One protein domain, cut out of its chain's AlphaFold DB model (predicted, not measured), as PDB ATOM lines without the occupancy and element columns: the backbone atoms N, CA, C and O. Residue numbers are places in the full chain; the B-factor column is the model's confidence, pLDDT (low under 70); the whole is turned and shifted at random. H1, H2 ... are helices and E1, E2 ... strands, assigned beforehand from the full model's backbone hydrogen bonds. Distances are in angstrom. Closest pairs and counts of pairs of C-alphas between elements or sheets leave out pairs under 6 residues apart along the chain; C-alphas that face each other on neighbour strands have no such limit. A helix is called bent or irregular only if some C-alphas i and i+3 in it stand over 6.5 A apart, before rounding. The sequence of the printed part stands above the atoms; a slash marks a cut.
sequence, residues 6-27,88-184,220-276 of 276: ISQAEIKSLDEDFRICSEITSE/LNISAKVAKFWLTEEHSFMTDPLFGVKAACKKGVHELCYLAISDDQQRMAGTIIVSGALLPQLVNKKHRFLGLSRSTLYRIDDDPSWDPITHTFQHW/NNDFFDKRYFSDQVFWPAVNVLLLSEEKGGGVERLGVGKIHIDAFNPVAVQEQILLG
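AT A GLANCE: This is residues 6 to 27, 88 to 184 and 220 to 276 of the 276 residues of an uncharacterized protein of Mytilinidion resinicola (UniProt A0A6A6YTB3). Picture a closed barrel of six strands, E3, E4, E5, E8, E7 and E6 round the ring, with E3 running on past the ring into a small flap, where E9 and the hairpin E1 and E2 pair onto it. Two short helices, H1 and H2, sit on the outside of the barrel, and the long loop after E6 reaches away from it, with residues 175 to 180 sticking out free. The printed part has 176 residues with two named helices and nine named strands, in the order E1 E2 E3 E4 E5 H1 E6 E7 E8 H2 E9, and neighbour strands are antiparallel. The class is mostly strand, though named elements hold only 84 of the 176 residues, under half. The whole is compact, with a radius of gyration of the C-alphas of 16.8 A and spans of 52 by 49 by 31 A.

IN THESE COORDINATES: Start at Ile 6 and find C-alpha 10 at (2.087, -21.954, 10.549), where E1, residues 10 to 13, begins; E2, residues 19 to 21, follows. Past the first cut, find C-alpha 88 at (-7.367, -25.315, 10.368), where E3, residues 88 to 103, begins; it is 30.6 A long and bends by 97 degrees at residue 91. Next come E4, residues 124 to 130, 19.0 A, and E5, residues 136 to 143, 20.2 A. H1, residues 144 to 149, is irregular: C-alphas 145 and 148 are 7.5 A apart. E6, residues 153 to 163, runs 26.5 A and bends by 74 degrees at residue 160. Beyond the second cut look for E7, residues 237 to 243, 18.3 A, and E8, residues 253 to 260, 19.8 A, which bends by 54 degrees at residue 256. H2, residues 261 to 267, is only just irregular, with C-alphas 263 and 266 6.6 A apart. E9, residues 269 to 275, 17.1 A, ends at C-alpha 275, (-8.092, -27.096, 5.770).

HOW THE PARTS SIT: Walk round the barrel from E3. E3, E4 and E5 form a meander, each strand the antiparallel neighbour of the one before; look for N 98 and O 130 at 2.9 A, then N 127 and O 140 at 2.8 A. E5 and E8 stand at 159 degrees, with N 141 and O 256 at 2.8 A. The hairpin E7 and E8 has N 238 and O 259 at 2.8 A. E7 and E6 have N 239 and O 161 at 2.8 A, and N 157 and O 95, at 2.8 A, join E6 to E3 and close the ring. On E3, E9 lies on one side beside residues 88 to 94, with N 90 and O 273 at 2.8 A, and E1 on the other side beside residues 88 to 91, with N 12 and O 89 at 2.8 A. The hairpin E1 and E2 has N 11 and O 21 at 2.9 A. H1 is on the barrel, outside it, at a height over the sheet of 7.7 A; its closest C-alphas to E4 are those of Gly 144 and Leu 124, 4.9 A. H2 is also on it and outside, at 7.6 A; the C-alphas of Val 267 and Ala 95 of E3 come within 5.8 A. H1 and H2 are apart. O i to N i+4 pairs within hydrogen-bond range are 0 of 2 in H1 and 1 of 3 in H2, beside O i to N i+3 counts of 2 of 3 and 2 of 4.

THE WHOLE: The two C-alphas farthest apart, those of Ile 177 and Gly 248, are 52.8 A apart. Residues 28 to 87 are not printed, leaving a gap of 21.5 A between C-alphas 27 and 88; residues 185 to 219 are not printed either, with 25.3 A between C-alphas 184 and 220. Of the links that are printed whole, E3 to E4 is long, with 20 residues. The mean pLDDT of the printed part is 79.4, and 44 residues are under 70, among them 15 to 27 and 104 to 123.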
ATOM      1  N   ILE A   6      11.771 -30.187   9.614       70.25
ATOM      2  CA  ILE A   6      11.532 -28.821  10.102       70.25
ATOM      3  C   ILE A   6      10.266 -28.251   9.478       70.25
ATOM      4  O   ILE A   6      10.114 -28.286   8.260       70.25
ATOM      5  N   SER A   7       9.379 -27.681  10.297       75.88
ATOM      6  CA  SER A   7       8.161 -27.037   9.797       75.88
ATOM      7  C   SER A   7       8.454 -25.807   8.934       75.88
ATOM      8  O   SER A   7       9.287 -24.966   9.275       75.88
ATOM      9  N   GLN A   8       7.704 -25.698   7.842       76.88
ATOM     10  CA  GLN A   8       7.611 -24.541   6.950       76.88
ATOM     11  C   GLN A   8       6.190 -23.954   6.928       76.88
ATOM     12  O   GLN A   8       5.861 -23.158   6.052       76.88
ATOM     13  N   ALA A   9       5.340 -24.372   7.870       80.38
ATOM     14  CA  ALA A   9       3.943 -23.979   7.939       80.38
ATOM     15  C   ALA A   9       3.587 -23.453   9.332       80.38
ATOM     16  O   ALA A   9       3.931 -24.051  10.356       80.38
ATOM     17  N   GLU A  10       2.831 -22.361   9.364       78.94
ATOM     18  CA  GLU A  10       2.087 -21.954  10.549       78.94
ATOM     19  C   GLU A  10       0.674 -22.542  10.470       78.94
ATOM     20  O   GLU A  10      -0.041 -22.304   9.502       78.94
ATOM     21  N   ILE A  11       0.267 -23.314  11.479       78.62
ATOM     22  CA  ILE A  11      -1.038 -23.983  11.536       78.62
ATOM     23  C   ILE A  11      -1.748 -23.549  12.815       78.62
ATOM     24  O   ILE A  11      -1.227 -23.735  13.919       78.62
ATOM     25  N   LYS A  12      -2.953 -23.005  12.667       77.81
ATOM     26  CA  LYS A  12      -3.803 -22.508  13.752       77.81
ATOM     27  C   LYS A  12      -5.184 -23.144  13.685       77.81
ATOM     28  O   LYS A  12      -5.684 -23.417  12.599       77.81
ATOM     29  N   SER A  13      -5.811 -23.340  14.838       78.31
ATOM     30  CA  SER A  13      -7.259 -23.554  14.891       78.31
ATOM     31  C   SER A  13      -7.984 -22.236  14.588       78.31
ATOM     32  O   SER A  13      -7.487 -21.170  14.949       78.31
ATOM     33  N   LEU A  14      -9.137 -22.291  13.915       70.00
ATOM     34  CA  LEU A  14     -10.024 -21.128  13.762       70.00
ATOM     35  C   LEU A  14     -10.816 -20.821  15.038       70.00
ATOM     36  O   LEU A  14     -11.090 -19.658  15.323       70.00
ATOM     37  N   ASP A  15     -11.180 -21.860  15.788       66.06
ATOM     38  CA  ASP A  15     -12.112 -21.755  16.917       66.06
ATOM     39  C   ASP A  15     -11.422 -21.379  18.236       66.06
ATOM     40  O   ASP A  15     -12.072 -20.980  19.201       66.06
ATOM     41  N   GLU A  16     -10.098 -21.521  18.299       60.38
ATOM     42  CA  GLU A  16      -9.302 -21.306  19.504       60.38
ATOM     43  C   GLU A  16      -7.992 -20.597  19.122       60.38
ATOM     44  O   GLU A  16      -7.444 -20.853  18.050       60.38
ATOM     45  N   ASP A  17      -7.428 -19.772  20.017       58.06
ATOM     46  CA  ASP A  17      -6.070 -19.186  19.903       58.06
ATOM     47  C   ASP A  17      -4.962 -20.264  20.054       58.06
ATOM     48  O   ASP A  17      -3.911 -20.075  20.670       58.06
ATOM     49  N   PHE A  18      -5.213 -21.453  19.511       61.56
ATOM     50  CA  PHE A  18      -4.367 -22.623  19.578       61.56
ATOM     51  C   PHE A  18      -3.553 -22.751  18.290       61.56
ATOM     52  O   PHE A  18      -4.096 -22.892  17.190       61.56
ATOM     53  N   ARG A  19      -2.225 -22.713  18.431       56.62
ATOM     54  CA  ARG A  19      -1.284 -22.950  17.332       56.62
ATOM     55  C   ARG A  19      -0.774 -24.385  17.409       56.62
ATOM     56  O   ARG A  19      -0.164 -24.764  18.403       56.62
ATOM     57  N   ILE A  20      -1.002 -25.158  16.349       61.84
ATOM     58  CA  ILE A  20      -0.515 -26.539  16.207       61.84
ATOM     59  C   ILE A  20       0.956 -26.529  15.785       61.84
ATOM     60  O   ILE A  20       1.749 -27.354  16.235       61.84
ATOM     61  N   CYS A  21       1.326 -25.594  14.909       60.25
ATOM     62  CA  CYS A  21       2.678 -25.469  14.386       60.25
ATOM     63  C   CYS A  21       2.991 -24.014  14.020       60.25
ATOM     64  O   CYS A  21       2.083 -23.250  13.693       60.25
ATOM     65  N   SER A  22       4.266 -23.634  14.052       56.47
ATOM     66  CA  SER A  22       4.748 -22.322  13.610       56.47
ATOM     67  C   SER A  22       5.844 -22.484  12.566       56.47
ATOM     68  O   SER A  22       6.709 -23.353  12.701       56.47
ATOM     69  N   GLU A  23       5.839 -21.608  11.563       54.28
ATOM     70  CA  GLU A  23       6.945 -21.496  10.620       54.28
ATOM     71  C   GLU A  23       8.195 -21.000  11.363       54.28
ATOM     72  O   GLU A  23       8.149 -19.989  12.070       54.28
ATOM     73  N   ILE A  24       9.314 -21.715  11.216       51.75
ATOM     74  CA  ILE A  24      10.560 -21.434  11.953       51.75
ATOM     75  C   ILE A  24      11.172 -20.065  11.590       51.75
ATOM     76  O   ILE A  24      11.972 -19.528  12.348       51.75
ATOM     77  N   THR A  25      10.764 -19.457  10.477       47.06
ATOM     78  CA  THR A  25      11.224 -18.138  10.007       47.06
ATOM     79  C   THR A  25      10.416 -16.956  10.562       47.06
ATOM     80  O   THR A  25      10.768 -15.809  10.289       47.06
ATOM     81  N   SER A  26       9.338 -17.192  11.321       37.03
ATOM     82  CA  SER A  26       8.500 -16.106  11.848       37.03
ATOM     83  C   SER A  26       9.203 -15.340  12.983       37.03
ATOM     84  O   SER A  26       9.654 -15.927  13.964       37.03
ATOM     85  N   GLU A  27       9.336 -14.014  12.833       36.38
ATOM     86  CA  GLU A  27      10.020 -13.132  13.790       36.38
ATOM     87  C   GLU A  27       9.473 -13.245  15.229       36.38
ATOM     88  O   GLU A  27       8.273 -13.406  15.465       36.38
ATOM     89  N   LEU A  88      -8.708 -25.813  10.101       84.81
ATOM     90  CA  LEU A  88      -7.367 -25.315  10.368       84.81
ATOM     91  C   LEU A  88      -7.050 -24.160   9.426       84.81
ATOM     92  O   LEU A  88      -7.177 -24.295   8.213       84.81
ATOM     93  N   ASN A  89      -6.572 -23.046   9.970       85.94
ATOM     94  CA  ASN A  89      -5.978 -21.970   9.190       85.94
ATOM     95  C   ASN A  89      -4.471 -22.217   9.060       85.94
ATOM     96  O   ASN A  89      -3.743 -22.209  10.057       85.94
ATOM     97  N   ILE A  90      -4.014 -22.457   7.833       88.94
ATOM     98  CA  ILE A  90      -2.626 -22.773   7.513       88.94
ATOM     99  C   ILE A  90      -2.028 -21.658   6.666       88.94
ATOM    100  O   ILE A  90      -2.497 -21.414   5.559       88.94
ATOM    101  N   SER A  91      -0.960 -21.028   7.150       89.25
ATOM    102  CA  SER A  91      -0.102 -20.140   6.362       89.25
ATOM    103  C   SER A  91       1.156 -20.902   5.970       89.25
ATOM    104  O   SER A  91       1.986 -21.210   6.828       89.25
ATOM    105  N   ALA A  92       1.288 -21.238   4.689       91.12
ATOM    106  CA  ALA A  92       2.460 -21.934   4.171       91.12
ATOM    107  C   ALA A  92       2.626 -21.721   2.661       91.12
ATOM    108  O   ALA A  92       1.799 -21.098   1.991       91.12
ATOM    109  N   LYS A  93       3.707 -22.270   2.111       93.94
ATOM    110  CA  LYS A  93       3.967 -22.243   0.673       93.94
ATOM    111  C   LYS A  93       3.106 -23.256  -0.077       93.94
ATOM    112  O   LYS A  93       3.035 -24.422   0.305       93.94
ATOM    113  N   VAL A  94       2.525 -22.833  -1.194       96.44
ATOM    114  CA  VAL A  94       1.740 -23.660  -2.114       96.44
ATOM    115  C   VAL A  94       2.353 -23.613  -3.502       96.44
ATOM    116  O   VAL A  94       2.707 -22.547  -3.996       96.44
ATOM    117  N   ALA A  95       2.443 -24.763  -4.159       97.06
ATOM    118  CA  ALA A  95       2.918 -24.879  -5.531       97.06
ATOM    119  C   ALA A  95       1.972 -25.746  -6.369       97.06
ATOM    120  O   ALA A  95       1.198 -26.541  -5.830       97.06
ATOM    121  N   LYS A  96       2.024 -25.594  -7.698       97.69
ATOM    122  CA  LYS A  96       1.202 -26.378  -8.629       97.69
ATOM    123  C   LYS A  96       2.058 -27.323  -9.462       97.69
ATOM    124  O   LYS A  96       2.948 -26.862 -10.166       97.69
ATOM    125  N   PHE A  97       1.723 -28.609  -9.437       97.81
ATOM    126  CA  PHE A  97       2.429 -29.658 -10.180       97.81
ATOM    127  C   PHE A  97       1.459 -30.584 -10.900       97.81
ATOM    128  O   PHE A  97       0.299 -30.696 -10.500       97.81
ATOM    129  N   TRP A  98       1.935 -31.252 -11.947       96.94
ATOM    130  CA  TRP A  98       1.188 -32.292 -12.643       96.94
ATOM    131  C   TRP A  98       1.234 -33.601 -11.860       96.94
ATOM    132  O   TRP A  98       2.294 -34.006 -11.394       96.94
ATOM    133  N   LEU A  99       0.092 -34.278 -11.752       92.81
ATOM    134  CA  LEU A  99       0.047 -35.684 -11.352       92.81
ATOM    135  C   LEU A  99      -0.094 -36.556 -12.590       92.81
ATOM    136  O   LEU A  99      -0.997 -36.332 -13.396       92.81
ATOM    137  N   THR A 100       0.784 -37.541 -12.738       85.81
ATOM    138  CA  THR A 100       0.753 -38.479 -13.865       85.81
ATOM    139  C   THR A 100       0.086 -39.798 -13.461       85.81
ATOM    140  O   THR A 100      -0.178 -40.055 -12.286       85.81
ATOM    141  N   GLU A 101      -0.218 -40.643 -14.448       81.75
ATOM    142  CA  GLU A 101      -0.647 -42.034 -14.216       81.75
ATOM    143  C   GLU A 101       0.517 -42.956 -13.818       81.75
ATOM    144  O   GLU A 101       0.308 -44.106 -13.413       81.75
ATOM    145  N   GLU A 102       1.751 -42.464 -13.945       79.00
ATOM    146  CA  GLU A 102       2.943 -43.235 -13.648       79.00
ATOM    147  C   GLU A 102       3.063 -43.438 -12.142       79.00
ATOM    148  O   GLU A 102       2.981 -42.503 -11.339       79.00
ATOM    149  N   HIS A 103       3.266 -44.696 -11.760       73.50
ATOM    150  CA  HIS A 103       3.539 -45.017 -10.375       73.50
ATOM    151  C   HIS A 103       5.012 -44.746 -10.100       73.50
ATOM    152  O   HIS A 103       5.873 -45.238 -10.828       73.50
ATOM    153  N   SER A 104       5.317 -43.993  -9.046       69.81
ATOM    154  CA  SER A 104       6.711 -43.827  -8.638       69.81
ATOM    155  C   SER A 104       7.236 -45.158  -8.099       69.81
ATOM    156  O   SER A 104       6.592 -45.758  -7.232       69.81
ATOM    157  N   PHE A 105       8.417 -45.585  -8.544       62.94
ATOM    158  CA  PHE A 105       9.100 -46.806  -8.091       62.94
ATOM    159  C   PHE A 105       9.725 -46.663  -6.695       62.94
ATOM    160  O   PHE A 105      10.745 -47.276  -6.395       62.94
ATOM    161  N   MET A 106       9.113 -45.854  -5.830       61.72
ATOM    162  CA  MET A 106       9.632 -45.575  -4.502       61.72
ATOM    163  C   MET A 106       9.687 -46.887  -3.712       61.72
ATOM    164  O   MET A 106       8.651 -47.471  -3.364       61.72
ATOM    165  N   THR A 107      10.901 -47.367  -3.448       54.41
ATOM    166  CA  THR A 107      11.112 -48.460  -2.504       54.41
ATOM    167  C   THR A 107      10.866 -47.890  -1.123       54.41
ATOM    168  O   THR A 107      11.508 -46.939  -0.687       54.41
ATOM    169  N   ASP A 108       9.859 -48.419  -0.446       48.62
ATOM    170  CA  ASP A 108       9.577 -48.012   0.917       48.62
ATOM    171  C   ASP A 108      10.403 -48.902   1.847       48.62
ATOM    172  O   ASP A 108      10.169 -50.116   1.862       48.62
ATOM    173  N   PRO A 109      11.355 -48.350   2.622       43.81
ATOM    174  CA  PRO A 109      12.204 -49.153   3.494       43.81
ATOM    175  C   PRO A 109      11.402 -49.958   4.527       43.81
ATOM    176  O   PRO A 109      11.900 -50.958   5.035       43.81
ATOM    177  N   LEU A 110      10.166 -49.540   4.838       40.62
ATOM    178  CA  LEU A 110       9.280 -50.227   5.779       40.62
ATOM    179  C   LEU A 110       8.416 -51.312   5.118       40.62
ATOM    180  O   LEU A 110       7.930 -52.198   5.817       40.62
ATOM    181  N   PHE A 111       8.216 -51.265   3.795       42.69
ATOM    182  CA  PHE A 111       7.276 -52.150   3.085       42.69
ATOM    183  C   PHE A 111       7.894 -52.938   1.909       42.69
ATOM    184  O   PHE A 111       7.192 -53.733   1.284       42.69
ATOM    185  N   GLY A 112       9.191 -52.773   1.620       52.12
ATOM    186  CA  GLY A 112       9.901 -53.466   0.538       52.12
ATOM    187  C   GLY A 112       9.593 -52.927  -0.869       52.12
ATOM    188  O   GLY A 112       9.005 -51.856  -1.034       52.12
ATOM    189  N   VAL A 113      10.007 -53.679  -1.904       51.28
ATOM    190  CA  VAL A 113       9.643 -53.414  -3.313       51.28
ATOM    191  C   VAL A 113       8.130 -53.575  -3.440       51.28
ATOM    192  O   VAL A 113       7.603 -54.688  -3.391       51.28
ATOM    193  N   LYS A 114       7.411 -52.454  -3.553       55.00
ATOM    194  CA  LYS A 114       5.948 -52.468  -3.586       55.00
ATOM    195  C   LYS A 114       5.456 -53.195  -4.829       55.00
ATOM    196  O   LYS A 114       5.952 -52.987  -5.935       55.00
ATOM    197  N   ALA A 115       4.456 -54.055  -4.635       50.53
ATOM    198  CA  ALA A 115       3.817 -54.759  -5.732       50.53
ATOM    199  C   ALA A 115       3.287 -53.735  -6.744       50.53
ATOM    200  O   ALA A 115       2.546 -52.822  -6.374       50.53
ATOM    201  N   ALA A 116       3.667 -53.901  -8.015       54.50
ATOM    202  CA  ALA A 116       3.112 -53.115  -9.105       54.50
ATOM    203  C   ALA A 116       1.586 -53.132  -8.996       54.50
ATOM    204  O   ALA A 116       0.982 -54.190  -8.799       54.50
ATOM    205  N   CYS A 117       0.982 -51.955  -9.096       58.06
ATOM    206  CA  CYS A 117      -0.455 -51.784  -9.040       58.06
ATOM    207  C   CYS A 117      -1.149 -52.719 -10.045       58.06
ATOM    208  O   CYS A 117      -1.077 -52.526 -11.259       58.06
ATOM    209  N   LYS A 118      -1.779 -53.789  -9.544       55.00
ATOM    210  CA  LYS A 118      -2.525 -54.742 -10.373       55.00
ATOM    211  C   LYS A 118      -3.935 -54.200 -10.564       55.00
ATOM    212  O   LYS A 118      -4.575 -53.797  -9.595       55.00
ATOM    213  N   LYS A 119      -4.432 -54.239 -11.808       51.06
ATOM    214  CA  LYS A 119      -5.801 -53.830 -12.162       51.06
ATOM    215  C   LYS A 119      -6.812 -54.385 -11.147       51.06
ATOM    216  O   LYS A 119      -7.020 -55.594 -11.097       51.06
ATOM    217  N   GLY A 120      -7.453 -53.492 -10.391       50.25
ATOM    218  CA  GLY A 120      -8.654 -53.794  -9.604       50.25
ATOM    219  C   GLY A 120      -8.535 -53.704  -8.081       50.25
ATOM    220  O   GLY A 120      -9.573 -53.733  -7.430       50.25
ATOM    221  N   VAL A 121      -7.337 -53.552  -7.499       52.72
ATOM    222  CA  VAL A 121      -7.185 -53.366  -6.040       52.72
ATOM    223  C   VAL A 121      -6.126 -52.302  -5.757       52.72
ATOM    224  O   VAL A 121      -4.933 -52.588  -5.748       52.72
ATOM    225  N   HIS A 122      -6.566 -51.059  -5.554       61.62
ATOM    226  CA  HIS A 122      -5.701 -49.928  -5.215       61.62
ATOM    227  C   HIS A 122      -6.257 -49.238  -3.966       61.62
ATOM    228  O   HIS A 122      -7.003 -48.266  -4.058       61.62
ATOM    229  N   GLU A 123      -5.929 -49.752  -2.784       69.31
ATOM    230  CA  GLU A 123      -6.245 -49.029  -1.544       69.31
ATOM    231  C   GLU A 123      -5.449 -47.715  -1.492       69.31
ATOM    232  O   GLU A 123      -6.010 -46.656  -1.203       69.31
ATOM    233  N   LEU A 124      -4.171 -47.768  -1.889       74.94
ATOM    234  CA  LEU A 124      -3.255 -46.632  -1.969       74.94
ATOM    235  C   LEU A 124      -2.460 -46.648  -3.284       74.94
ATOM    236  O   LEU A 124      -1.995 -47.698  -3.723       74.94
ATOM    237  N   CYS A 125      -2.270 -45.471  -3.874       80.31
ATOM    238  CA  CYS A 125      -1.497 -45.233  -5.091       80.31
ATOM    239  C   CYS A 125      -0.340 -44.271  -4.812       80.31
ATOM    240  O   CYS A 125      -0.522 -43.274  -4.116       80.31
ATOM    241  N   TYR A 126       0.821 -44.564  -5.399       86.00
ATOM    242  CA  TYR A 126       2.042 -43.759  -5.327       86.00
ATOM    243  C   TYR A 126       2.246 -43.112  -6.685       86.00
ATOM    244  O   TYR A 126       2.745 -43.770  -7.591       86.00
ATOM    245  N   LEU A 127       1.798 -41.876  -6.856       88.19
ATOM    246  CA  LEU A 127       1.807 -41.203  -8.152       88.19
ATOM    247  C   LEU A 127       3.014 -40.292  -8.275       88.19
ATOM    248  O   LEU A 127       3.366 -39.595  -7.319       88.19
ATOM    249  N   ALA A 128       3.615 -40.285  -9.459       91.56
ATOM    250  CA  ALA A 128       4.663 -39.340  -9.783       91.56
ATOM    251  C   ALA A 128       4.094 -37.916  -9.894       91.56
ATOM    252  O   ALA A 128       3.038 -37.666 -10.486       91.56
ATOM    253  N   ILE A 129       4.822 -36.981  -9.293       95.12
ATOM    254  CA  ILE A 129       4.593 -35.545  -9.372       95.12
ATOM    255  C   ILE A 129       5.596 -34.995 -10.383       95.12
ATOM    256  O   ILE A 129       6.803 -35.122 -10.174       95.12
ATOM    257  N   SER A 130       5.113 -34.359 -11.446       95.62
ATOM    258  CA  SER A 130       5.953 -33.777 -12.494       95.62
ATOM    259  C   SER A 130       5.859 -32.257 -12.517       95.62
ATOM    260  O   SER A 130       4.797 -31.671 -12.284       95.62
ATOM    261  N   ASP A 131       6.981 -31.608 -12.812       93.94
ATOM    262  CA  ASP A 131       7.019 -30.168 -13.048       93.94
ATOM    263  C   ASP A 131       6.511 -29.785 -14.453       93.94
ATOM    264  O   ASP A 131       6.069 -30.622 -15.242       93.94
ATOM    265  N   ASP A 132       6.566 -28.493 -14.780       93.25
ATOM    266  CA  ASP A 132       6.110 -27.977 -16.077       93.25
ATOM    267  C   ASP A 132       6.951 -28.446 -17.271       93.25
ATOM    268  O   ASP A 132       6.506 -28.342 -18.414       93.25
ATOM    269  N   GLN A 133       8.138 -28.996 -17.016       92.94
ATOM    270  CA  GLN A 133       9.017 -29.593 -18.016       92.94
ATOM    271  C   GLN A 133       8.861 -31.121 -18.085       92.94
ATOM    272  O   GLN A 133       9.656 -31.776 -18.753       92.94
ATOM    273  N   GLN A 134       7.839 -31.689 -17.427       91.25
ATOM    274  CA  GLN A 134       7.599 -33.134 -17.327       91.25
ATOM    275  C   GLN A 134       8.742 -33.902 -16.646       91.25
ATOM    276  O   GLN A 134       8.928 -35.096 -16.878       91.25
ATOM    277  N   ARG A 135       9.511 -33.232 -15.783       92.50
ATOM    278  CA  ARG A 135      10.552 -33.867 -14.969       92.50
ATOM    279  C   ARG A 135       9.917 -34.364 -13.677       92.50
ATOM    280  O   ARG A 135       9.205 -33.602 -13.019       92.50
ATOM    281  N   MET A 136      10.177 -35.618 -13.304       92.38
ATOM    282  CA  MET A 136       9.655 -36.203 -12.066       92.38
ATOM    283  C   MET A 136      10.301 -35.513 -10.858       92.38
ATOM    284  O   MET A 136      11.469 -35.726 -10.540       92.38
ATOM    285  N   ALA A 137       9.522 -34.659 -10.207       94.88
ATOM    286  CA  ALA A 137       9.920 -33.806  -9.098       94.88
ATOM    287  C   ALA A 137       9.580 -34.403  -7.727       94.88
ATOM    288  O   ALA A 137      10.097 -33.932  -6.715       94.88
ATOM    289  N   GLY A 138       8.673 -35.378  -7.673       93.50
ATOM    290  CA  GLY A 138       8.153 -35.882  -6.411       93.50
ATOM    291  C   GLY A 138       7.291 -37.138  -6.521       93.50
ATOM    292  O   GLY A 138       6.979 -37.614  -7.613       93.50
ATOM    293  N   THR A 139       6.815 -37.588  -5.362       92.38
ATOM    294  CA  THR A 139       5.833 -38.668  -5.208       92.38
ATOM    295  C   THR A 139       4.717 -38.226  -4.270       92.38
ATOM    296  O   THR A 139       4.987 -37.669  -3.204       92.38
ATOM    297  N   ILE A 140       3.464 -38.535  -4.616       91.69
ATOM    298  CA  ILE A 140       2.302 -38.407  -3.726       91.69
ATOM    299  C   ILE A 140       1.681 -39.774  -3.439       91.69
ATOM    300  O   ILE A 140       1.552 -40.614  -4.326       91.69
ATOM    301  N   ILE A 141       1.245 -39.976  -2.201       88.44
ATOM    302  CA  ILE A 141       0.459 -41.123  -1.758       88.44
ATOM    303  C   ILE A 141      -0.994 -40.678  -1.620       88.44
ATOM    304  O   ILE A 141      -1.303 -39.765  -0.850       88.44
ATOM    305  N   VAL A 142      -1.887 -41.329  -2.359       84.62
ATOM    306  CA  VAL A 142      -3.328 -41.032  -2.394       84.62
ATOM    307  C   VAL A 142      -4.141 -42.314  -2.287       84.62
ATOM    308  O   VAL A 142      -3.637 -43.399  -2.563       84.62
ATOM    309  N   SER A 143      -5.423 -42.204  -1.933       82.69
ATOM    310  CA  SER A 143      -6.352 -43.327  -2.095       82.69
ATOM    311  C   SER A 143      -6.495 -43.677  -3.578       82.69
ATOM    312  O   SER A 143      -6.719 -42.788  -4.404       82.69
ATOM    313  N   GLY A 144      -6.414 -44.963  -3.934       78.88
ATOM    314  CA  GLY A 144      -6.555 -45.379  -5.334       78.88
ATOM    315  C   GLY A 144      -7.943 -45.098  -5.923       78.88
ATOM    316  O   GLY A 144      -8.070 -44.934  -7.135       78.88
ATOM    317  N   ALA A 145      -8.970 -44.925  -5.083       81.06
ATOM    318  CA  ALA A 145     -10.304 -44.498  -5.515       81.06
ATOM    319  C   ALA A 145     -10.320 -43.079  -6.119       81.06
ATOM    320  O   ALA A 145     -11.199 -42.752  -6.917       81.06
ATOM    321  N   LEU A 146      -9.344 -42.237  -5.761       85.06
ATOM    322  CA  LEU A 146      -9.224 -40.873  -6.273       85.06
ATOM    323  C   LEU A 146      -8.483 -40.812  -7.615       85.06
ATOM    324  O   LEU A 146      -8.554 -39.788  -8.288       85.06
ATOM    325  N   LEU A 147      -7.813 -41.890  -8.036       84.00
ATOM    326  CA  LEU A 147      -6.918 -41.899  -9.197       84.00
ATOM    327  C   LEU A 147      -7.539 -41.294 -10.472       84.00
ATOM    328  O   LEU A 147      -6.932 -40.375 -11.026       84.00
ATOM    329  N   PRO A 148      -8.756 -41.687 -10.912       85.31
ATOM    330  CA  PRO A 148      -9.341 -41.151 -12.146       85.31
ATOM    331  C   PRO A 148      -9.597 -39.641 -12.087       85.31
ATOM    332  O   PRO A 148      -9.685 -38.978 -13.115       85.31
ATOM    333  N   GLN A 149      -9.738 -39.099 -10.876       87.06
ATOM    334  CA  GLN A 149      -9.986 -37.685 -10.631       87.06
ATOM    335  C   GLN A 149      -8.699 -36.899 -10.408       87.06
ATOM    336  O   GLN A 149      -8.791 -35.693 -10.213       87.06
ATOM    337  N   LEU A 150      -7.526 -37.533 -10.373       88.56
ATOM    338  CA  LEU A 150      -6.262 -36.878 -10.037       88.56
ATOM    339  C   LEU A 150      -5.275 -36.857 -11.203       88.56
ATOM    340  O   LEU A 150      -4.561 -35.873 -11.363       88.56
ATOM    341  N   VAL A 151      -5.235 -37.893 -12.028       89.44
ATOM    342  CA  VAL A 151      -4.209 -38.022 -13.069       89.44
ATOM    343  C   VAL A 151      -4.390 -37.038 -14.229       89.44
ATOM    344  O   VAL A 151      -5.496 -36.576 -14.514       89.44
ATOM    345  N   ASN A 152      -3.285 -36.738 -14.910       90.06
ATOM    346  CA  ASN A 152      -3.197 -35.911 -16.115       90.06
ATOM    347  C   ASN A 152      -3.735 -34.484 -15.939       90.06
ATOM    348  O   ASN A 152      -4.315 -33.905 -16.859       90.06
ATOM    349  N   LYS A 153      -3.531 -33.893 -14.757       94.00
ATOM    350  CA  LYS A 153      -3.821 -32.476 -14.499       94.00
ATOM    351  C   LYS A 153      -2.921 -31.880 -13.421       94.00
ATOM    352  O   LYS A 153      -2.270 -32.599 -12.661       94.00
ATOM    353  N   LYS A 154      -2.907 -30.545 -13.363       96.50
ATOM    354  CA  LYS A 154      -2.234 -29.787 -12.306       96.50
ATOM    355  C   LYS A 154      -3.057 -29.765 -11.023       96.50
ATOM    356  O   LYS A 154      -4.258 -29.509 -11.067       96.50
ATOM    357  N   HIS A 155      -2.380 -29.912  -9.891       97.38
ATOM    358  CA  HIS A 155      -2.959 -29.817  -8.551       97.38
ATOM    359  C   HIS A 155      -2.157 -28.908  -7.641       97.38
ATOM    360  O   HIS A 155      -1.000 -28.613  -7.927       97.38
ATOM    361  N   ARG A 156      -2.779 -28.477  -6.540       97.44
ATOM    362  CA  ARG A 156      -2.142 -27.666  -5.499       97.44
ATOM    363  C   ARG A 156      -1.499 -28.568  -4.449       97.44
ATOM    364  O   ARG A 156      -2.147 -29.467  -3.915       97.44
ATOM    365  N   PHE A 157      -0.246 -28.265  -4.133       97.62
ATOM    366  CA  PHE A 157       0.544 -28.936  -3.113       97.62
ATOM    367  C   PHE A 157       0.959 -27.933  -2.047       97.62
ATOM    368  O   PHE A 157       1.590 -26.927  -2.364       97.62
ATOM    369  N   LEU A 158       0.612 -28.221  -0.798       96.44
ATOM    370  CA  LEU A 158       0.951 -27.416   0.370       96.44
ATOM    371  C   LEU A 158       2.241 -27.932   1.003       96.44
ATOM    372  O   LEU A 158       2.254 -29.063   1.481       96.44
ATOM    373  N   GLY A 159       3.298 -27.123   1.035       94.19
ATOM    374  CA  GLY A 159       4.560 -27.443   1.703       94.19
ATOM    375  C   GLY A 159       4.434 -27.291   3.213       94.19
ATOM    376  O   GLY A 159       4.288 -26.182   3.713       94.19
ATOM    377  N   LEU A 160       4.487 -28.405   3.943       88.19
ATOM    378  CA  LEU A 160       4.346 -28.419   5.400       88.19
ATOM    379  C   LEU A 160       5.680 -28.319   6.119       88.19
ATOM    380  O   LEU A 160       5.801 -27.664   7.150       88.19
ATOM    381  N   SER A 161       6.668 -29.052   5.627       84.56
ATOM    382  CA  SER A 161       7.962 -29.170   6.276       84.56
ATOM    383  C   SER A 161       9.037 -29.521   5.269       84.56
ATOM    384  O   SER A 161       8.755 -30.050   4.197       84.56
ATOM    385  N   ARG A 162      10.279 -29.244   5.640       83.38
ATOM    386  CA  ARG A 162      11.468 -29.615   4.890       83.38
ATOM    387  C   ARG A 162      12.222 -30.698   5.631       83.38
ATOM    388  O   ARG A 162      12.254 -30.679   6.863       83.38
ATOM    389  N   SER A 163      12.853 -31.594   4.893       80.06
ATOM    390  CA  SER A 163      13.590 -32.693   5.474       80.06
ATOM    391  C   SER A 163      14.821 -33.139   4.697       80.06
ATOM    392  O   SER A 163      14.993 -32.836   3.513       80.06
ATOM    393  N   THR A 164      15.711 -33.834   5.408       76.12
ATOM    394  CA  THR A 164      16.850 -34.547   4.813       76.12
ATOM    395  C   THR A 164      16.363 -35.746   4.010       76.12
ATOM    396  O   THR A 164      15.225 -36.197   4.161       76.12
ATOM    397  N   LEU A 165      17.240 -36.307   3.180       74.56
ATOM    398  CA  LEU A 165      17.028 -37.672   2.711       74.56
ATOM    399  C   LEU A 165      17.262 -38.653   3.863       74.56
ATOM    400  O   LEU A 165      17.501 -38.280   5.021       74.56
ATOM    401  N   TYR A 166      17.130 -39.936   3.549       66.69
ATOM    402  CA  TYR A 166      17.647 -40.979   4.412       66.69
ATOM    403  C   TYR A 166      19.158 -40.794   4.617       66.69
ATOM    404  O   TYR A 166      19.855 -40.345   3.713       66.69
ATOM    405  N   ARG A 167      19.661 -41.162   5.806       55.78
ATOM    406  CA  ARG A 167      21.107 -41.172   6.074       55.78
ATOM    407  C   ARG A 167      21.779 -42.137   5.095       55.78
ATOM    408  O   ARG A 167      21.654 -43.350   5.263       55.78
ATOM    409  N   ILE A 168      22.463 -41.570   4.113       60.09
ATOM    410  CA  ILE A 168      23.513 -42.210   3.322       60.09
ATOM    411  C   ILE A 168      24.872 -41.865   3.944       60.09
ATOM    412  O   ILE A 168      24.951 -40.985   4.805       60.09
ATOM    413  N   ASP A 169      25.932 -42.556   3.528       56.53
ATOM    414  CA  ASP A 169      27.285 -42.324   4.055       56.53
ATOM    415  C   ASP A 169      27.821 -40.911   3.747       56.53
ATOM    416  O   ASP A 169      28.722 -40.441   4.438       56.53
ATOM    417  N   ASP A 170      27.225 -40.214   2.772       64.81
ATOM    418  CA  ASP A 170      27.615 -38.874   2.320       64.81
ATOM    419  C   ASP A 170      26.410 -37.907   2.300       64.81
ATOM    420  O   ASP A 170      25.990 -37.415   1.257       64.81
ATOM    421  N   ASP A 171      25.758 -37.697   3.454       71.06
ATOM    422  CA  ASP A 171      24.704 -36.677   3.567       71.06
ATOM    423  C   ASP A 171      25.347 -35.284   3.736       71.06
ATOM    424  O   ASP A 171      26.034 -35.051   4.735       71.06
ATOM    425  N   PRO A 172      25.086 -34.316   2.836       73.25
ATOM    426  CA  PRO A 172      25.705 -32.987   2.873       73.25
ATOM    427  C   PRO A 172      25.351 -32.180   4.128       73.25
ATOM    428  O   PRO A 172      25.991 -31.170   4.424       73.25
ATOM    429  N   SER A 173      24.307 -32.586   4.851       73.12
ATOM    430  CA  SER A 173      23.895 -31.983   6.112       73.12
ATOM    431  C   SER A 173      24.447 -32.660   7.351       73.12
ATOM    432  O   SER A 173      24.274 -32.123   8.444       73.12
ATOM    433  N   TRP A 174      25.152 -33.775   7.205       76.75
ATOM    434  CA  TRP A 174      25.825 -34.448   8.301       76.75
ATOM    435  C   TRP A 174      27.169 -33.788   8.630       76.75
ATOM    436  O   TRP A 174      28.036 -33.625   7.776       76.75
ATOM    437  N   ASP A 175      27.362 -33.424   9.895       75.81
ATOM    438  CA  ASP A 175      28.652 -32.990  10.419       75.81
ATOM    439  C   ASP A 175      29.345 -34.167  11.121       75.81
ATOM    440  O   ASP A 175      28.922 -34.547  12.219       75.81
ATOM    441  N   PRO A 176      30.419 -34.729  10.537       73.81
ATOM    442  CA  PRO A 176      31.100 -35.889  11.101       73.81
ATOM    443  C   PRO A 176      31.900 -35.562  12.367       73.81
ATOM    444  O   PRO A 176      32.286 -36.477  13.080       73.81
ATOM    445  N   ILE A 177      32.171 -34.283  12.660       76.44
ATOM    446  CA  ILE A 177      32.909 -33.880  13.865       76.44
ATOM    447  C   ILE A 177      31.955 -33.804  15.053       76.44
ATOM    448  O   ILE A 177      32.283 -34.238  16.155       76.44
ATOM    449  N   THR A 178      30.779 -33.210  14.846       73.00
ATOM    450  CA  THR A 178      29.790 -33.036  15.918       73.00
ATOM    451  C   THR A 178      28.786 -34.185  16.002       73.00
ATOM    452  O   THR A 178      28.035 -34.246  16.973       73.00
ATOM    453  N   HIS A 179      28.778 -35.091  15.018       71.12
ATOM    454  CA  HIS A 179      27.778 -36.147  14.841       71.12
ATOM    455  C   HIS A 179      26.343 -35.590  14.875       71.12
ATOM    456  O   HIS A 179      25.432 -36.153  15.493       71.12
ATOM    457  N   THR A 180      26.145 -34.437  14.226       69.06
ATOM    458  CA  THR A 180      24.852 -33.746  14.171       69.06
ATOM    459  C   THR A 180      24.478 -33.371  12.745       69.06
ATOM    460  O   THR A 180      25.333 -33.185  11.883       69.06
ATOM    461  N   PHE A 181      23.177 -33.230  12.495       68.12
ATOM    462  CA  PHE A 181      22.701 -32.653  11.244       68.12
ATOM    463  C   PHE A 181      22.684 -31.133  11.360       68.12
ATOM    464  O   PHE A 181      22.000 -30.571  12.219       68.12
ATOM    465  N   GLN A 182      23.430 -30.465  10.489       71.00
ATOM    466  CA  GLN A 182      23.451 -29.018  10.407       71.00
ATOM    467  C   GLN A 182      22.107 -28.501   9.872       71.00
ATOM    468  O   GLN A 182      21.440 -29.127   9.044       71.00
ATOM    469  N   HIS A 183      21.691 -27.345  10.385       66.31
ATOM    470  CA  HIS A 183      20.471 -26.678   9.949       66.31
ATOM    471  C   HIS A 183      20.664 -26.077   8.547       66.31
ATOM    472  O   HIS A 183      21.769 -25.680   8.181       66.31
ATOM    473  N   TRP A 184      19.590 -26.004   7.759       66.19
ATOM    474  CA  TRP A 184      19.635 -25.612   6.342       66.19
ATOM    475  C   TRP A 184      20.077 -24.168   6.074       66.19
ATOM    476  O   TRP A 184      20.497 -23.864   4.962       66.19
ATOM    477  N   ASN A 220      15.443 -45.720 -10.781       58.25
ATOM    478  CA  ASN A 220      15.374 -44.549  -9.928       58.25
ATOM    479  C   ASN A 220      14.422 -44.847  -8.761       58.25
ATOM    480  O   ASN A 220      13.202 -44.753  -8.891       58.25
ATOM    481  N   ASN A 221      15.007 -45.297  -7.654       68.12
ATOM    482  CA  ASN A 221      14.308 -45.785  -6.469       68.12
ATOM    483  C   ASN A 221      13.883 -44.638  -5.538       68.12
ATOM    484  O   ASN A 221      13.187 -44.873  -4.548       68.12
ATOM    485  N   ASP A 222      14.292 -43.409  -5.861       78.25
ATOM    486  CA  ASP A 222      13.978 -42.195  -5.122       78.25
ATOM    487  C   ASP A 222      12.641 -41.571  -5.540       78.25
ATOM    488  O   ASP A 222      12.035 -41.920  -6.553       78.25
ATOM    489  N   PHE A 223      12.159 -40.616  -4.738       85.06
ATOM    490  CA  PHE A 223      10.902 -39.906  -5.000       85.06
ATOM    491  C   PHE A 223      11.021 -38.823  -6.088       85.06
ATOM    492  O   PHE A 223      10.041 -38.147  -6.378       85.06
ATOM    493  N   PHE A 224      12.201 -38.618  -6.677       89.19
ATOM    494  CA  PHE A 224      12.464 -37.640  -7.739       89.19
ATOM    495  C   PHE A 224      13.511 -38.175  -8.716       89.19
ATOM    496  O   PHE A 224      14.256 -39.094  -8.391       89.19
ATOM    497  N   ASP A 225      13.599 -37.590  -9.908       89.12
ATOM    498  CA  ASP A 225      14.573 -37.969 -10.935       89.12
ATOM    499  C   ASP A 225      15.948 -37.326 -10.723       89.12
ATOM    500  O   ASP A 225      16.122 -36.120 -10.940       89.12
ATOM    501  N   LYS A 226      16.938 -38.153 -10.358       87.19
ATOM    502  CA  LYS A 226      18.328 -37.722 -10.128       87.19
ATOM    503  C   LYS A 226      19.011 -37.095 -11.342       87.19
ATOM    504  O   LYS A 226      19.985 -36.363 -11.187       87.19
ATOM    505  N   ARG A 227      18.499 -37.331 -12.556       87.06
ATOM    506  CA  ARG A 227      19.009 -36.689 -13.781       87.06
ATOM    507  C   ARG A 227      18.728 -35.186 -13.804       87.06
ATOM    508  O   ARG A 227      19.406 -34.454 -14.523       87.06
ATOM    509  N   TYR A 228      17.724 -34.733 -13.052       88.62
ATOM    510  CA  TYR A 228      17.254 -33.346 -13.057       88.62
ATOM    511  C   TYR A 228      17.341 -32.655 -11.697       88.62
ATOM    512  O   TYR A 228      17.454 -31.431 -11.653       88.62
ATOM    513  N   PHE A 229      17.282 -33.417 -10.607       87.62
ATOM    514  CA  PHE A 229      17.315 -32.909  -9.241       87.62
ATOM    515  C   PHE A 229      18.389 -33.659  -8.454       87.62
ATOM    516  O   PHE A 229      18.496 -34.870  -8.579       87.62
ATOM    517  N   SER A 230      19.215 -32.963  -7.676       85.81
ATOM    518  CA  SER A 230      20.368 -33.585  -7.015       85.81
ATOM    519  C   SER A 230      20.046 -33.996  -5.578       85.81
ATOM    520  O   SER A 230      19.598 -33.180  -4.779       85.81
ATOM    521  N   ASP A 231      20.360 -35.242  -5.224       80.88
ATOM    522  CA  ASP A 231      20.287 -35.741  -3.843       80.88
ATOM    523  C   ASP A 231      21.342 -35.125  -2.905       80.88
ATOM    524  O   ASP A 231      21.192 -35.193  -1.688       80.88
ATOM    525  N   GLN A 232      22.348 -34.447  -3.466       81.38
ATOM    526  CA  GLN A 232      23.391 -33.709  -2.746       81.38
ATOM    527  C   GLN A 232      22.946 -32.307  -2.314       81.38
ATOM    528  O   GLN A 232      23.720 -31.533  -1.741       81.38
ATOM    529  N   VAL A 233      21.698 -31.933  -2.598       78.00
ATOM    530  CA  VAL A 233      21.141 -30.684  -2.092       78.00
ATOM    531  C   VAL A 233      20.853 -30.841  -0.608       78.00
ATOM    532  O   VAL A 233      20.196 -31.776  -0.163       78.00
ATOM    533  N   PHE A 234      21.317 -29.872   0.172       76.62
ATOM    534  CA  PHE A 234      21.086 -29.821   1.607       76.62
ATOM    535  C   PHE A 234      19.580 -29.839   1.904       76.62
ATOM    536  O   PHE A 234      18.865 -28.943   1.459       76.62
ATOM    537  N   TRP A 235      19.086 -30.827   2.652       80.69
ATOM    538  CA  TRP A 235      17.657 -30.990   2.973       80.69
ATOM    539  C   TRP A 235      16.755 -30.923   1.725       80.69
ATOM    540  O   TRP A 235      16.023 -29.947   1.535       80.69
ATOM    541  N   PRO A 236      16.820 -31.903   0.818       84.38
ATOM    542  CA  PRO A 236      16.226 -31.758  -0.505       84.38
ATOM    543  C   PRO A 236      14.723 -32.055  -0.537       84.38
ATOM    544  O   PRO A 236      14.070 -31.736  -1.526       84.38
ATOM    545  N   ALA A 237      14.139 -32.638   0.513       89.06
ATOM    546  CA  ALA A 237      12.737 -33.040   0.520       89.06
ATOM    547  C   ALA A 237      11.828 -31.954   1.114       89.06
ATOM    548  O   ALA A 237      12.044 -31.481   2.226       89.06
ATOM    549  N   VAL A 238      10.766 -31.587   0.398       91.81
ATOM    550  CA  VAL A 238       9.624 -30.837   0.938       91.81
ATOM    551  C   VAL A 238       8.474 -31.811   1.134       91.81
ATOM    552  O   VAL A 238       7.957 -32.358   0.161       91.81
ATOM    553  N   ASN A 239       8.055 -32.022   2.377       91.88
ATOM    554  CA  ASN A 239       6.876 -32.816   2.698       91.88
ATOM    555  C   ASN A 239       5.623 -32.003   2.385       91.88
ATOM    556  O   ASN A 239       5.444 -30.896   2.906       91.88
ATOM    557  N   VAL A 240       4.750 -32.563   1.554       95.12
ATOM    558  CA  VAL A 240       3.595 -31.860   0.998       95.12
ATOM    559  C   VAL A 240       2.272 -32.562   1.286       95.12
ATOM    560  O   VAL A 240       2.211 -33.788   1.394       95.12
ATOM    561  N   LEU A 241       1.193 -31.777   1.342       95.19
ATOM    562  CA  LEU A 241      -0.180 -32.269   1.193       95.19
ATOM    563  C   LEU A 241      -0.694 -31.985  -0.214       95.19
ATOM    564  O   LEU A 241      -0.530 -30.874  -0.712       95.19
ATOM    565  N   LEU A 242      -1.383 -32.954  -0.813       95.25
ATOM    566  CA  LEU A 242      -2.222 -32.717  -1.987       95.25
ATOM    567  C   LEU A 242      -3.576 -32.164  -1.530       95.25
ATOM    568  O   LEU A 242      -4.246 -32.795  -0.706       95.25
ATOM    569  N   LEU A 243      -3.974 -31.015  -2.073       95.50
ATOM    570  CA  LEU A 243      -5.219 -30.335  -1.722       95.50
ATOM    571  C   LEU A 243      -6.326 -30.618  -2.742       95.50
ATOM    572  O   LEU A 243      -6.059 -30.722  -3.943       95.50
ATOM    573  N   SER A 244      -7.570 -30.696  -2.271       91.88
ATOM    574  CA  SER A 244      -8.747 -30.701  -3.140       91.88
ATOM    575  C   SER A 244      -8.989 -29.338  -3.799       91.88
ATOM    576  O   SER A 244      -8.355 -28.327  -3.479       91.88
ATOM    577  N   GLU A 245      -9.907 -29.312  -4.766       91.56
ATOM    578  CA  GLU A 245     -10.457 -28.052  -5.260       91.56
ATOM    579  C   GLU A 245     -11.200 -27.332  -4.136       91.56
ATOM    580  O   GLU A 245     -11.904 -27.955  -3.340       91.56
ATOM    581  N   GLU A 246     -11.059 -26.010  -4.097       90.56
ATOM    582  CA  GLU A 246     -11.678 -25.197  -3.060       90.56
ATOM    583  C   GLU A 246     -13.204 -25.236  -3.171       90.56
ATOM    584  O   GLU A 246     -13.785 -24.951  -4.223       90.56
ATOM    585  N   LYS A 247     -13.863 -25.588  -2.066       84.81
ATOM    586  CA  LYS A 247     -15.320 -25.628  -1.948       84.81
ATOM    587  C   LYS A 247     -15.728 -24.964  -0.644       84.81
ATOM    588  O   LYS A 247     -15.262 -25.333   0.425       84.81
ATOM    589  N   GLY A 248     -16.603 -23.963  -0.735       82.75
ATOM    590  CA  GLY A 248     -17.078 -23.237   0.447       82.75
ATOM    591  C   GLY A 248     -15.981 -22.473   1.200       82.75
ATOM    592  O   GLY A 248     -16.115 -22.277   2.401       82.75
ATOM    593  N   GLY A 249     -14.905 -22.062   0.516       85.25
ATOM    594  CA  GLY A 249     -13.776 -21.344   1.121       85.25
ATOM    595  C   GLY A 249     -12.750 -22.234   1.829       85.25
ATOM    596  O   GLY A 249     -11.830 -21.711   2.450       85.25
ATOM    597  N   GLY A 250     -12.905 -23.560   1.757       88.62
ATOM    598  CA  GLY A 250     -11.982 -24.532   2.338       88.62
ATOM    599  C   GLY A 250     -11.528 -25.593   1.341       88.62
ATOM    600  O   GLY A 250     -12.070 -25.726   0.240       88.62
ATOM    601  N   VAL A 251     -10.513 -26.350   1.742       90.62
ATOM    602  CA  VAL A 251      -9.966 -27.496   1.009       90.62
ATOM    603  C   VAL A 251      -9.836 -28.698   1.938       90.62
ATOM    604  O   VAL A 251      -9.772 -28.560   3.156       90.62
ATOM    605  N   GLU A 252      -9.721 -29.876   1.339       88.06
ATOM    606  CA  GLU A 252      -9.516 -31.152   2.021       88.06
ATOM    607  C   GLU A 252      -8.146 -31.729   1.643       88.06
ATOM    608  O   GLU A 252      -7.613 -31.479   0.553       88.06
ATOM    609  N   ARG A 253      -7.579 -32.562   2.521       91.56
ATOM    610  CA  ARG A 253      -6.365 -33.334   2.221       91.56
ATOM    611  C   ARG A 253      -6.718 -34.577   1.404       91.56
ATOM    612  O   ARG A 253      -7.327 -35.505   1.931       91.56
ATOM    613  N   LEU A 254      -6.212 -34.656   0.177       88.94
ATOM    614  CA  LEU A 254      -6.374 -35.825  -0.696       88.94
ATOM    615  C   LEU A 254      -5.193 -36.805  -0.640       88.94
ATOM    616  O   LEU A 254      -5.350 -37.983  -0.959       88.94
ATOM    617  N   GLY A 255      -4.011 -36.335  -0.237       87.00
ATOM    618  CA  GLY A 255      -2.799 -37.152  -0.192       87.00
ATOM    619  C   GLY A 255      -1.648 -36.515   0.573       87.00
ATOM    620  O   GLY A 255      -1.707 -35.342   0.946       87.00
ATOM    621  N   VAL A 256      -0.598 -37.305   0.792       90.00
ATOM    622  CA  VAL A 256       0.654 -36.897   1.451       90.00
ATOM    623  C   VAL A 256       1.844 -37.348   0.620       90.00
ATOM    624  O   VAL A 256       1.787 -38.406   0.002       90.00
ATOM    625  N   GLY A 257       2.917 -36.571   0.574       90.69
ATOM    626  CA  GLY A 257       4.050 -36.918  -0.278       90.69
ATOM    627  C   GLY A 257       5.257 -36.027  -0.087       90.69
ATOM    628  O   GLY A 257       5.340 -35.283   0.890       90.69
ATOM    629  N   LYS A 258       6.184 -36.115  -1.039       93.50
ATOM    630  CA  LYS A 258       7.434 -35.355  -1.049       93.50
ATOM    631  C   LYS A 258       7.696 -34.780  -2.435       93.50
ATOM    632  O   LYS A 258       7.471 -35.460  -3.433       93.50
ATOM    633  N   ILE A 259       8.176 -33.542  -2.488       94.56
ATOM    634  CA  ILE A 259       8.639 -32.867  -3.708       94.56
ATOM    635  C   ILE A 259      10.052 -32.350  -3.457       94.56
ATOM    636  O   ILE A 259      10.349 -31.855  -2.372       94.56
ATOM    637  N   HIS A 260      10.925 -32.462  -4.453       93.38
ATOM    638  CA  HIS A 260      12.277 -31.935  -4.373       93.38
ATOM    639  C   HIS A 260      12.271 -30.402  -4.235       93.38
ATOM    640  O   HIS A 260      11.539 -29.697  -4.935       93.38
ATOM    641  N   ILE A 261      13.117 -29.864  -3.356       91.44
ATOM    642  CA  ILE A 261      13.156 -28.440  -2.991       91.44
ATOM    643  C   ILE A 261      13.383 -27.523  -4.199       91.44
ATOM    644  O   ILE A 261      12.710 -26.500  -4.319       91.44
ATOM    645  N   ASP A 262      14.268 -27.914  -5.117       90.56
ATOM    646  CA  ASP A 262      14.577 -27.136  -6.325       90.56
ATOM    647  C   ASP A 262      13.447 -27.155  -7.357       90.56
ATOM    648  O   ASP A 262      13.380 -26.271  -8.206       90.56
ATOM    649  N   ALA A 263      12.537 -28.128  -7.280       94.44
ATOM    650  CA  ALA A 263      11.311 -28.099  -8.065       94.44
ATOM    651  C   ALA A 263      10.255 -27.227  -7.377       94.44
ATOM    652  O   ALA A 263       9.592 -26.427  -8.030       94.44
ATOM    653  N   PHE A 264      10.106 -27.369  -6.055       94.56
ATOM    654  CA  PHE A 264       9.064 -26.716  -5.263       94.56
ATOM    655  C   PHE A 264       9.273 -25.206  -5.125       94.56
ATOM    656  O   PHE A 264       8.419 -24.423  -5.532       94.56
ATOM    657  N   ASN A 265      10.410 -24.778  -4.568       90.75
ATOM    658  CA  ASN A 265      10.638 -23.388  -4.171       90.75
ATOM    659  C   ASN A 265      10.485 -22.352  -5.298       90.75
ATOM    660  O   ASN A 265       9.903 -21.305  -5.019       90.75
ATOM    661  N   PRO A 266      10.975 -22.582  -6.534       91.75
ATOM    662  CA  PRO A 266      10.902 -21.568  -7.588       91.75
ATOM    663  C   PRO A 266       9.481 -21.207  -8.023       91.75
ATOM    664  O   PRO A 266       9.262 -20.118  -8.545       91.75
ATOM    665  N   VAL A 267       8.527 -22.121  -7.831       93.25
ATOM    666  CA  VAL A 267       7.126 -21.956  -8.249       93.25
ATOM    667  C   VAL A 267       6.165 -21.850  -7.063       93.25
ATOM    668  O   VAL A 267       4.956 -21.743  -7.259       93.25
ATOM    669  N   ALA A 268       6.690 -21.907  -5.838       93.62
ATOM    670  CA  ALA A 268       5.892 -21.854  -4.629       93.62
ATOM    671  C   ALA A 268       5.539 -20.414  -4.248       93.62
ATOM    672  O   ALA A 268       6.381 -19.516  -4.282       93.62
ATOM    673  N   VAL A 269       4.302 -20.214  -3.809       93.62
ATOM    674  CA  VAL A 269       3.766 -18.921  -3.379       93.62
ATOM    675  C   VAL A 269       3.248 -19.058  -1.952       93.62
ATOM    676  O   VAL A 269       2.668 -20.083  -1.606       93.62
ATOM    677  N   GLN A 270       3.477 -18.057  -1.103       93.19
ATOM    678  CA  GLN A 270       2.907 -18.052   0.244       93.19
ATOM    679  C   GLN A 270       1.389 -17.853   0.158       93.19
ATOM    680  O   GLN A 270       0.931 -16.884  -0.445       93.19
ATOM    681  N   GLU A 271       0.617 -18.737   0.786       93.62
ATOM    682  CA  GLU A 271      -0.845 -18.677   0.811       93.62
ATOM    683  C   GLU A 271      -1.383 -18.964   2.221       93.62
ATOM    684  O   GLU A 271      -0.730 -19.620   3.035       93.62
ATOM    685  N   GLN A 272      -2.594 -18.474   2.496       92.19
ATOM    686  CA  GLN A 272      -3.395 -18.884   3.650       92.19
ATOM    687  C   GLN A 272      -4.515 -19.810   3.185       92.19
ATOM    688  O   GLN A 272      -5.206 -19.508   2.213       92.19
ATOM    689  N   ILE A 273      -4.682 -20.940   3.866       91.56
ATOM    690  CA  ILE A 273      -5.603 -22.007   3.484       91.56
ATOM    691  C   ILE A 273      -6.438 -22.423   4.685       91.56
ATOM    692  O   ILE A 273      -5.917 -22.593   5.783       91.56
ATOM    693  N   LEU A 274      -7.726 -22.653   4.444       89.88
ATOM    694  CA  LEU A 274      -8.622 -23.299   5.390       89.88
ATOM    695  C   LEU A 274      -8.706 -24.795   5.068       89.88
ATOM    696  O   LEU A 274      -9.254 -25.172   4.035       89.88
ATOM    697  N   LEU A 275      -8.124 -25.638   5.920       87.00
ATOM    698  CA  LEU A 275      -8.092 -27.096   5.770       87.00
ATOM    699  C   LEU A 275      -9.074 -27.738   6.761       87.00
ATOM    700  O   LEU A 275      -8.898 -27.558   7.964       87.00
ATOM    701  N   GLY A 276     -10.072 -28.488   6.289       80.25
ATOM    702  CA  GLY A 276     -11.119 -29.083   7.140       80.25
ATOM    703  C   GLY A 276     -11.685 -30.395   6.623       80.25
ATOM    704  O   GLY A 276     -11.332 -30.773   5.483       80.25
TER     705      GLY A 276